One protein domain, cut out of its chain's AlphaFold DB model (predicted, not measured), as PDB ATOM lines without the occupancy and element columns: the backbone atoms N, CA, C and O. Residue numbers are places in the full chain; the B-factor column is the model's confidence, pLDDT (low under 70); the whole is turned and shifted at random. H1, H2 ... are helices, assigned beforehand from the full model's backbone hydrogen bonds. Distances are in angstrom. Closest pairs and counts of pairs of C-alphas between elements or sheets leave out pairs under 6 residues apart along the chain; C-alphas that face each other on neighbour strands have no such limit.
ATOM      1  N   VAL A 154      81.159 123.100 139.407       89.69
ATOM      2  CA  VAL A 154      82.244 124.076 139.279       89.69
ATOM      3  C   VAL A 154      82.446 124.769 140.624       89.69
ATOM      4  O   VAL A 154      81.495 125.290 141.204       89.69
ATOM      5  N   LEU A 155      83.687 124.778 141.101       90.25
ATOM      6  CA  LEU A 155      84.104 125.522 142.285       90.25
ATOM      7  C   LEU A 155      84.984 126.699 141.872       90.25
ATOM      8  O   LEU A 155      85.695 126.627 140.869       90.25
ATOM      9  N   SER A 156      84.949 127.774 142.661       90.75
ATOM     10  CA  SER A 156      85.874 128.891 142.477       90.75
ATOM     11  C   SER A 156      87.314 128.415 142.686       90.75
ATOM     12  O   SER A 156      87.593 127.785 143.714       90.75
ATOM     13  N   PRO A 157      88.235 128.740 141.760       86.56
ATOM     14  CA  PRO A 157      89.649 128.418 141.894       86.56
ATOM     15  C   PRO A 157      90.373 129.348 142.880       86.56
ATOM     16  O   PRO A 157      91.584 129.235 143.029       86.56
ATOM     17  N   SER A 158      89.681 130.288 143.533       92.69
ATOM     18  CA  SER A 158      90.307 131.185 144.503       92.69
ATOM     19  C   SER A 158      90.832 130.411 145.726       92.69
ATOM     20  O   SER A 158      90.035 129.755 146.409       92.69
ATOM     21  N   PRO A 159      92.133 130.527 146.071       93.06
ATOM     22  CA  PRO A 159      92.676 129.940 147.295       93.06
ATOM     23  C   PRO A 159      91.968 130.413 148.569       93.06
ATOM     24  O   PRO A 159      91.771 129.622 149.489       93.06
ATOM     25  N   SER A 160      91.538 131.678 148.623       91.62
ATOM     26  CA  SER A 160      90.831 132.209 149.794       91.62
ATOM     27  C   SER A 160      89.467 131.544 149.975       91.62
ATOM     28  O   SER A 160      89.106 131.169 151.085       91.62
ATOM     29  N   GLU A 161      88.736 131.314 148.884       92.81
ATOM     30  CA  GLU A 161      87.443 130.632 148.944       92.81
ATOM     31  C   GLU A 161      87.593 129.136 149.259       92.81
ATOM     32  O   GLU A 161      86.752 128.565 149.953       92.81
ATOM     33  N   ALA A 162      88.660 128.486 148.776       93.38
ATOM     34  CA  ALA A 162      88.989 127.113 149.169       93.38
ATOM     35  C   ALA A 162      89.241 127.013 150.681       93.38
ATOM     36  O   ALA A 162      88.762 126.089 151.339       93.38
ATOM     37  N   LEU A 163      89.928 128.005 151.252       90.75
ATOM     38  CA  LEU A 163      90.161 128.094 152.689       90.75
ATOM     39  C   LEU A 163      88.877 128.341 153.483       90.75
ATOM     40  O   LEU A 163      88.654 127.683 154.495       90.75
ATOM     41  N   GLU A 164      88.001 129.230 153.017       89.88
ATOM     42  CA  GLU A 164      86.692 129.451 153.643       89.88
ATOM     43  C   GLU A 164      85.864 128.160 153.702       89.88
ATOM     44  O   GLU A 164      85.329 127.824 154.762       89.88
ATOM     45  N   ARG A 165      85.815 127.391 152.603       91.62
ATOM     46  CA  ARG A 165      85.153 126.074 152.573       91.62
ATOM     47  C   ARG A 165      85.787 125.099 153.561       91.62
ATOM     48  O   ARG A 165      85.070 124.458 154.326       91.62
ATOM     49  N   ALA A 166      87.116 125.029 153.605       90.75
ATOM     50  CA  ALA A 166      87.829 124.166 154.541       90.75
ATOM     51  C   ALA A 166      87.511 124.499 156.011       90.75
ATOM     52  O   ALA A 166      87.263 123.597 156.810       90.75
ATOM     53  N   VAL A 167      87.447 125.789 156.362       87.12
ATOM     54  CA  VAL A 167      87.084 126.254 157.714       87.12
ATOM     55  C   VAL A 167      85.637 125.908 158.067       87.12
ATOM     56  O   VAL A 167      85.362 125.511 159.201       87.12
ATOM     57  N   GLN A 168      84.715 126.035 157.110       87.44
ATOM     58  CA  GLN A 168      83.314 125.653 157.297       87.44
ATOM     59  C   GLN A 168      83.168 124.146 157.549       87.44
ATOM     60  O   GLN A 168      82.465 123.753 158.480       87.44
ATOM     61  N   ILE A 169      83.859 123.311 156.765       85.62
ATOM     62  CA  ILE A 169      83.804 121.844 156.880       85.62
ATOM     63  C   ILE A 169      84.433 121.369 158.192       85.62
ATOM     64  O   ILE A 169      83.867 120.520 158.876       85.62
ATOM     65  N   ALA A 170      85.564 121.954 158.588       78.06
ATOM     66  CA  ALA A 170      86.250 121.599 159.826       78.06
ATOM     67  C   ALA A 170      85.507 122.035 161.106       78.06
ATOM     68  O   ALA A 170      86.004 121.795 162.205       78.06
ATOM     69  N   GLY A 171      84.334 122.672 160.989       64.94
ATOM     70  CA  GLY A 171      83.475 122.991 162.124       64.94
ATOM     71  C   GLY A 171      84.153 123.920 163.130       64.94
ATOM     72  O   GLY A 171      84.366 123.545 164.278       64.94
ATOM     73  N   SER A 172      84.498 125.141 162.711       57.75
ATOM     74  CA  SER A 172      84.876 126.252 163.601       57.75
ATOM     75  C   SER A 172      85.897 125.895 164.694       57.75
ATOM     76  O   SER A 172      85.561 126.018 165.863       57.75
ATOM     77  N   TYR A 173      87.114 125.464 164.335       53.97
ATOM     78  CA  TYR A 173      88.388 125.555 165.095       53.97
ATOM     79  C   TYR A 173      88.443 125.282 166.615       53.97
ATOM     80  O   TYR A 173      89.484 125.490 167.231       53.97
ATOM     81  N   ARG A 174      87.387 124.783 167.255       46.72
ATOM     82  CA  ARG A 174      87.335 124.672 168.718       46.72
ATOM     83  C   ARG A 174      88.031 123.420 169.242       46.72
ATOM     84  O   ARG A 174      88.313 123.382 170.427       46.72
ATOM     85  N   ASN A 175      88.305 122.433 168.378       46.38
ATOM     86  CA  ASN A 175      88.985 121.173 168.725       46.38
ATOM     87  C   ASN A 175      89.765 120.502 167.564       46.38
ATOM     88  O   ASN A 175      90.322 119.421 167.752       46.38
ATOM     89  N   GLY A 176      89.796 121.087 166.359       54.66
ATOM     90  CA  GLY A 176      90.492 120.507 165.203       54.66
ATOM     91  C   GLY A 176      91.993 120.806 165.229       54.66
ATOM     92  O   GLY A 176      92.394 121.956 165.387       54.66
ATOM     93  N   THR A 177      92.838 119.786 165.065       72.88
ATOM     94  CA  THR A 177      94.295 119.963 164.961       72.88
ATOM     95  C   THR A 177      94.630 120.731 163.675       72.88
ATOM     96  O   THR A 177      94.007 120.489 162.644       72.88
ATOM     97  N   LYS A 178      95.638 121.619 163.689       78.19
ATOM     98  CA  LYS A 178      96.103 122.379 162.501       78.19
ATOM     99  C   LYS A 178      96.307 121.491 161.259       78.19
ATOM    100  O   LYS A 178      96.008 121.920 160.150       78.19
ATOM    101  N   THR A 179      96.721 120.239 161.458       80.75
ATOM    102  CA  THR A 179      96.822 119.194 160.426       80.75
ATOM    103  C   THR A 179      95.492 118.885 159.737       80.75
ATOM    104  O   THR A 179      95.439 118.853 158.516       80.75
ATOM    105  N   LEU A 180      94.403 118.698 160.489       83.62
ATOM    106  CA  LEU A 180      93.088 118.384 159.922       83.62
ATOM    107  C   LEU A 180      92.593 119.519 159.021       83.62
ATOM    108  O   LEU A 180      92.086 119.289 157.928       83.62
ATOM    109  N   LEU A 181      92.779 120.759 159.470       86.88
ATOM    110  CA  LEU A 181      92.352 121.925 158.711       86.88
ATOM    111  C   LEU A 181      93.238 122.147 157.473       86.88
ATOM    112  O   LEU A 181      92.715 122.476 156.412       86.88
ATOM    113  N   PHE A 182      94.542 121.864 157.564       88.75
ATOM    114  CA  PHE A 182      95.415 121.796 156.388       88.75
ATOM    115  C   PHE A 182      94.920 120.759 155.368       88.75
ATOM    116  O   PHE A 182      94.820 121.075 154.188       88.75
ATOM    117  N   LEU A 183      94.553 119.552 155.807       90.75
ATOM    118  CA  LEU A 183      94.044 118.506 154.916       90.75
ATOM    119  C   LEU A 183      92.728 118.907 154.236       90.75
ATOM    120  O   LEU A 183      92.570 118.675 153.040       90.75
ATOM    121  N   HIS A 184      91.815 119.569 154.954       92.31
ATOM    122  CA  HIS A 184      90.620 120.154 154.338       92.31
ATOM    123  C   HIS A 184      90.963 121.254 153.332       92.31
ATOM    124  O   HIS A 184      90.384 121.296 152.249       92.31
ATOM    125  N   PHE A 185      91.919 122.126 153.661       93.69
ATOM    126  CA  PHE A 185      92.353 123.188 152.760       93.69
ATOM    127  C   PHE A 185      92.961 122.632 151.472       93.69
ATOM    128  O   PHE A 185      92.526 123.012 150.387       93.69
ATOM    129  N   VAL A 186      93.907 121.697 151.573       94.81
ATOM    130  CA  VAL A 186      94.518 121.048 150.406       94.81
ATOM    131  C   VAL A 186      93.469 120.275 149.607       94.81
ATOM    132  O   VAL A 186      93.438 120.392 148.385       94.81
ATOM    133  N   GLY A 187      92.566 119.549 150.272       95.25
ATOM    134  CA  GLY A 187      91.452 118.861 149.619       95.25
ATOM    135  C   GLY A 187      90.576 119.802 148.788       95.25
ATOM    136  O   GLY A 187      90.369 119.560 147.597       95.25
ATOM    137  N   GLU A 188      90.119 120.917 149.370       95.38
ATOM    138  CA  GLU A 188      89.351 121.941 148.648       95.38
ATOM    139  C   GLU A 188      90.156 122.588 147.523       95.38
ATOM    140  O   GLU A 188      89.622 122.805 146.432       95.38
ATOM    141  N   LEU A 189      91.429 122.896 147.769       96.00
ATOM    142  CA  LEU A 189      92.306 123.547 146.804       96.00
ATOM    143  C   LEU A 189      92.493 122.669 145.563       96.00
ATOM    144  O   LEU A 189      92.245 123.131 144.452       96.00
ATOM    145  N   LEU A 190      92.847 121.394 145.742       95.88
ATOM    146  CA  LEU A 190      93.047 120.445 144.643       95.88
ATOM    147  C   LEU A 190      91.734 120.127 143.915       95.88
ATOM    148  O   LEU A 190      91.699 120.069 142.682       95.88
ATOM    149  N   ARG A 191      90.627 119.986 144.652       95.69
ATOM    150  CA  ARG A 191      89.286 119.826 144.073       95.69
ATOM    151  C   ARG A 191      88.923 121.006 143.172       95.69
ATOM    152  O   ARG A 191      88.512 120.805 142.028       95.69
ATOM    153  N   SER A 192      89.150 122.225 143.647       94.62
ATOM    154  CA  SER A 192      88.869 123.455 142.900       94.62
ATOM    155  C   SER A 192      89.803 123.612 141.700       94.62
ATOM    156  O   SER A 192      89.344 123.882 140.594       94.62
ATOM    157  N   ALA A 193      91.097 123.335 141.878       94.56
ATOM    158  CA  ALA A 193      92.094 123.336 140.811       94.56
ATOM    159  C   ALA A 193      91.739 122.350 139.686       94.56
ATOM    160  O   ALA A 193      91.876 122.666 138.507       94.56
ATOM    161  N   SER A 194      91.197 121.176 140.025       94.12
ATOM    162  CA  SER A 194      90.777 120.171 139.036       94.12
ATOM    163  C   SER A 194      89.533 120.572 138.216       94.12
ATOM    164  O   SER A 194      89.193 119.921 137.220       94.12
ATOM    165  N   CYS A 195      88.845 121.654 138.602       89.88
ATOM    166  CA  CYS A 195      87.753 122.250 137.828       89.88
ATOM    167  C   CYS A 195      88.250 123.183 136.717       89.88
ATOM    168  O   CYS A 195      87.478 123.460 135.795       89.88
ATOM    169  N   ILE A 196      89.502 123.645 136.800       88.50
ATOM    170  CA  ILE A 196      90.078 124.590 135.846       88.50
ATOM    171  C   ILE A 196      90.222 123.908 134.467       88.50
ATOM    172  O   ILE A 196      90.667 122.750 134.387       88.50
ATOM    173  N   PRO A 197      89.790 124.579 133.385       80.81
ATOM    174  CA  PRO A 197      89.987 124.118 132.012       80.81
ATOM    175  C   PRO A 197      91.458 123.841 131.652       80.81
ATOM    176  O   PRO A 197      92.375 124.423 132.224       80.81
ATOM    177  N   GLU A 198      91.693 122.928 130.704       78.56
ATOM    178  CA  GLU A 198      93.052 122.494 130.317       78.56
ATOM    179  C   GLU A 198      93.840 123.546 129.525       78.56
ATOM    180  O   GLU A 198      95.060 123.454 129.440       78.56
ATOM    181  N   ASP A 199      93.167 124.541 128.950       80.75
ATOM    182  CA  ASP A 199      93.780 125.645 128.206       80.75
ATOM    183  C   ASP A 199      94.480 126.664 129.112       80.75
ATOM    184  O   ASP A 199      95.365 127.386 128.651       80.75
ATOM    185  N   LEU A 200      94.128 126.699 130.399       84.50
ATOM    186  CA  LEU A 200      94.768 127.562 131.386       84.50
ATOM    187  C   LEU A 200      94.962 126.811 132.712       84.50
ATOM    188  O   LEU A 200      94.314 127.148 133.704       84.50
ATOM    189  N   PRO A 201      95.815 125.772 132.745       85.38
ATOM    190  CA  PRO A 201      95.992 124.965 133.938       85.38
ATOM    191  C   PRO A 201      96.610 125.806 135.068       85.38
ATOM    192  O   PRO A 201      97.380 126.734 134.801       85.38
ATOM    193  N   PRO A 202      96.304 125.488 136.338       90.56
ATOM    194  CA  PRO A 202      96.990 126.109 137.464       90.56
ATOM    195  C   PRO A 202      98.495 125.824 137.380       90.56
ATOM    196  O   PRO A 202      98.905 124.761 136.910       90.56
ATOM    197  N   SER A 203      99.312 126.768 137.845       93.44
ATOM    198  CA  SER A 203     100.765 126.603 137.914       93.44
ATOM    199  C   SER A 203     101.214 126.175 139.312       93.44
ATOM    200  O   SER A 203     100.472 126.323 140.289       93.44
ATOM    201  N   TYR A 204     102.446 125.674 139.417       94.19
ATOM    202  CA  TYR A 204     103.027 125.349 140.717       94.19
ATOM    203  C   TYR A 204     103.155 126.599 141.601       94.19
ATOM    204  O   TYR A 204     102.858 126.541 142.787       94.19
ATOM    205  N   GLU A 205     103.482 127.757 141.023       94.50
ATOM    206  CA  GLU A 205     103.578 129.031 141.748       94.50
ATOM    207  C   GLU A 205     102.228 129.465 142.330       94.50
ATOM    208  O   GLU A 205     102.168 129.974 143.448       94.50
ATOM    209  N   TRP A 206     101.126 129.241 141.601       94.19
ATOM    210  CA  TRP A 206      99.780 129.463 142.132       94.19
ATOM    211  C   TRP A 206      99.500 128.552 143.334       94.19
ATOM    212  O   TRP A 206      98.938 129.000 144.334       94.19
ATOM    213  N   PHE A 207      99.912 127.285 143.245       95.69
ATOM    214  CA  PHE A 207      99.742 126.321 144.324       95.69
ATOM    215  C   PHE A 207     100.580 126.695 145.551       95.69
ATOM    216  O   PHE A 207     100.056 126.700 146.662       95.69
ATOM    217  N   GLU A 208     101.842 127.092 145.373       94.75
ATOM    218  CA  GLU A 208     102.686 127.558 146.479       94.75
ATOM    219  C   GLU A 208     102.118 128.809 147.147       94.75
ATOM    220  O   GLU A 208     101.983 128.832 148.370       94.75
ATOM    221  N   ALA A 209     101.677 129.798 146.365       93.94
ATOM    222  CA  ALA A 209     101.052 131.004 146.904       93.94
ATOM    223  C   ALA A 209      99.782 130.692 147.721       93.94
ATOM    224  O   ALA A 209      99.503 131.347 148.727       93.94
ATOM    225  N   ALA A 210      99.012 129.676 147.317       94.88
ATOM    226  CA  ALA A 210      97.863 129.199 148.078       94.88
ATOM    227  C   ALA A 210      98.277 128.578 149.426       94.88
ATOM    228  O   ALA A 210      97.633 128.836 150.445       94.88
ATOM    229  N   LEU A 211      99.356 127.789 149.455       93.81
ATOM    230  CA  LEU A 211      99.882 127.213 150.695       93.81
ATOM    231  C   LEU A 211     100.466 128.285 151.631       93.81
ATOM    232  O   LEU A 211     100.235 128.229 152.838       93.81
ATOM    233  N   ASP A 212     101.130 129.310 151.095       92.31
ATOM    234  CA  ASP A 212     101.647 130.432 151.892       92.31
ATOM    235  C   ASP A 212     100.518 131.264 152.525       92.31
ATOM    236  O   ASP A 212     100.614 131.709 153.677       92.31
ATOM    237  N   LEU A 213      99.405 131.438 151.803       89.88
ATOM    238  CA  LEU A 213      98.192 132.064 152.331       89.88
ATOM    239  C   LEU A 213      97.653 131.286 153.540       89.88
ATOM    240  O   LEU A 213      97.300 131.889 154.559       89.88
ATOM    241  N   PHE A 214      97.629 129.956 153.453       90.06
ATOM    242  CA  PHE A 214      97.224 129.097 154.562       90.06
ATOM    243  C   PHE A 214      98.140 129.243 155.779       90.06
ATOM    244  O   PHE A 214      97.655 129.403 156.902       90.06
ATOM    245  N   GLU A 215      99.457 129.217 155.575       87.69
ATOM    246  CA  GLU A 215     100.429 129.361 156.660       87.69
ATOM    247  C   GLU A 215     100.319 130.713 157.356       87.69
ATOM    248  O   GLU A 215     100.332 130.778 158.587       87.69
ATOM    249  N   THR A 216     100.145 131.784 156.580       86.75
ATOM    250  CA  THR A 216      99.954 133.137 157.110       86.75
ATOM    251  C   THR A 216      98.724 133.196 158.013       86.75
ATOM    252  O   THR A 216      98.819 133.661 159.152       86.75
ATOM    253  N   LEU A 217      97.584 132.660 157.555       80.38
ATOM    254  CA  LEU A 217      96.381 132.580 158.384       80.38
ATOM    255  C   LEU A 217      96.642 131.749 159.645       80.38
ATOM    256  O   LEU A 217      96.386 132.214 160.755       80.38
ATOM    257  N   ALA A 218      97.190 130.545 159.487       75.12
ATOM    258  CA  ALA A 218      97.404 129.612 160.585       75.12
ATOM    259  C   ALA A 218      98.431 130.095 161.626       75.12
ATOM    260  O   ALA A 218      98.477 129.539 162.722       75.12
ATOM    261  N   ASN A 219      99.255 131.093 161.297       75.38
ATOM    262  CA  ASN A 219     100.192 131.743 162.215       75.38
ATOM    263  C   ASN A 219      99.618 133.033 162.838       75.38
ATOM    264  O   ASN A 219     100.126 133.493 163.857       75.38
ATOM    265  N   SER A 220      98.565 133.613 162.250       69.19
ATOM    266  CA  SER A 220      97.890 134.821 162.760       69.19
ATOM    267  C   SER A 220      96.833 134.550 163.836       69.19
ATOM    268  O   SER A 220      96.422 135.477 164.533       69.19
ATOM    269  N   VAL A 221      96.406 133.294 164.002       60.06
ATOM    270  CA  VAL A 221      95.526 132.873 165.100       60.06
ATOM    271  C   VAL A 221      96.365 132.804 166.384       60.06
ATOM    272  O   VAL A 221      97.286 131.985 166.446       60.06
ATOM    273  N   PRO A 222      96.099 133.640 167.409       48.22
ATOM    274  CA  PRO A 222      96.838 133.583 168.665       48.22
ATOM    275  C   PRO A 222      96.692 132.194 169.286       48.22
ATOM    276  O   PRO A 222      95.587 131.657 169.346       48.22
TER     277      PRO A 222
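Overview. This is residues 154 to 222 of the 247 residues of the protein "Methyltransferase" of Armatimonadetes bacterium (UniProt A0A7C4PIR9). Two long helices, H2 and H3, run side by side in opposite directions, and the shorter H1 packs slantwise on one side of the pair, its first residue by H3 and its later part on H2. The three helix centres make a triangle, and the loop between H2 and H3 rounds one end of an elongated body. The printed part has 69 residues with three named helices, in the order H1, H2, H3, and no named strand; the class is all helix. The whole is compact, with a radius of gyration of the C-alphas of 12.3 A, and spans 41 by 21 by 15 A.

Arrangement. H1, residues 159 to 169, touches H2, residues 178 to 193, at a steep tilt of 54 degrees, opposite ways; their closest C-alphas, of Ala 166 and His 184, are 4.9 A apart. H3, residues 204 to 220, touches H1 with residues 210 to 214 alone, at a steep tilt of 52 degrees, the same way; the closest C-alphas, of Pro 159 and Ala 210, are 5.3 A apart. H2 and H3 form a helical hairpin at a shallow tilt of 31 degrees, opposite ways. They only just touch, with 3 pairs of C-alphas within 8 A, through residues 178 to 185 of H2 and 214 to 218 of H3; the closest C-alphas, of Lys 178 and Ala 218, are 7.6 A apart. With one of the three pairs at a shallow tilt, the helix packing is mostly crossed, lines at steep angles, but only just. In H1, H2 and H3 every O i to N i+4 pair is within hydrogen-bond range.

Along the chain. H1 begins at C-alpha 159, (92.676, 129.940, 147.295), and is 15.4 A long from first to last C-alpha. H2 measures 22.1 A and ends at C-alpha 193, (92.094, 123.336, 140.811). H3 measures 24.5 A and ends at C-alpha 220, (97.890, 134.821, 162.760).

Size, cuts and confidence. The two C-alphas farthest apart, of Asp 199 and Pro 222, are 41.3 A apart. The printed part has no cut, and both links, H1 to H2 and H2 to H3, are short. The mean pLDDT of the printed part is 84.8; residues 171 to 176 and 220 to 222 are under 70.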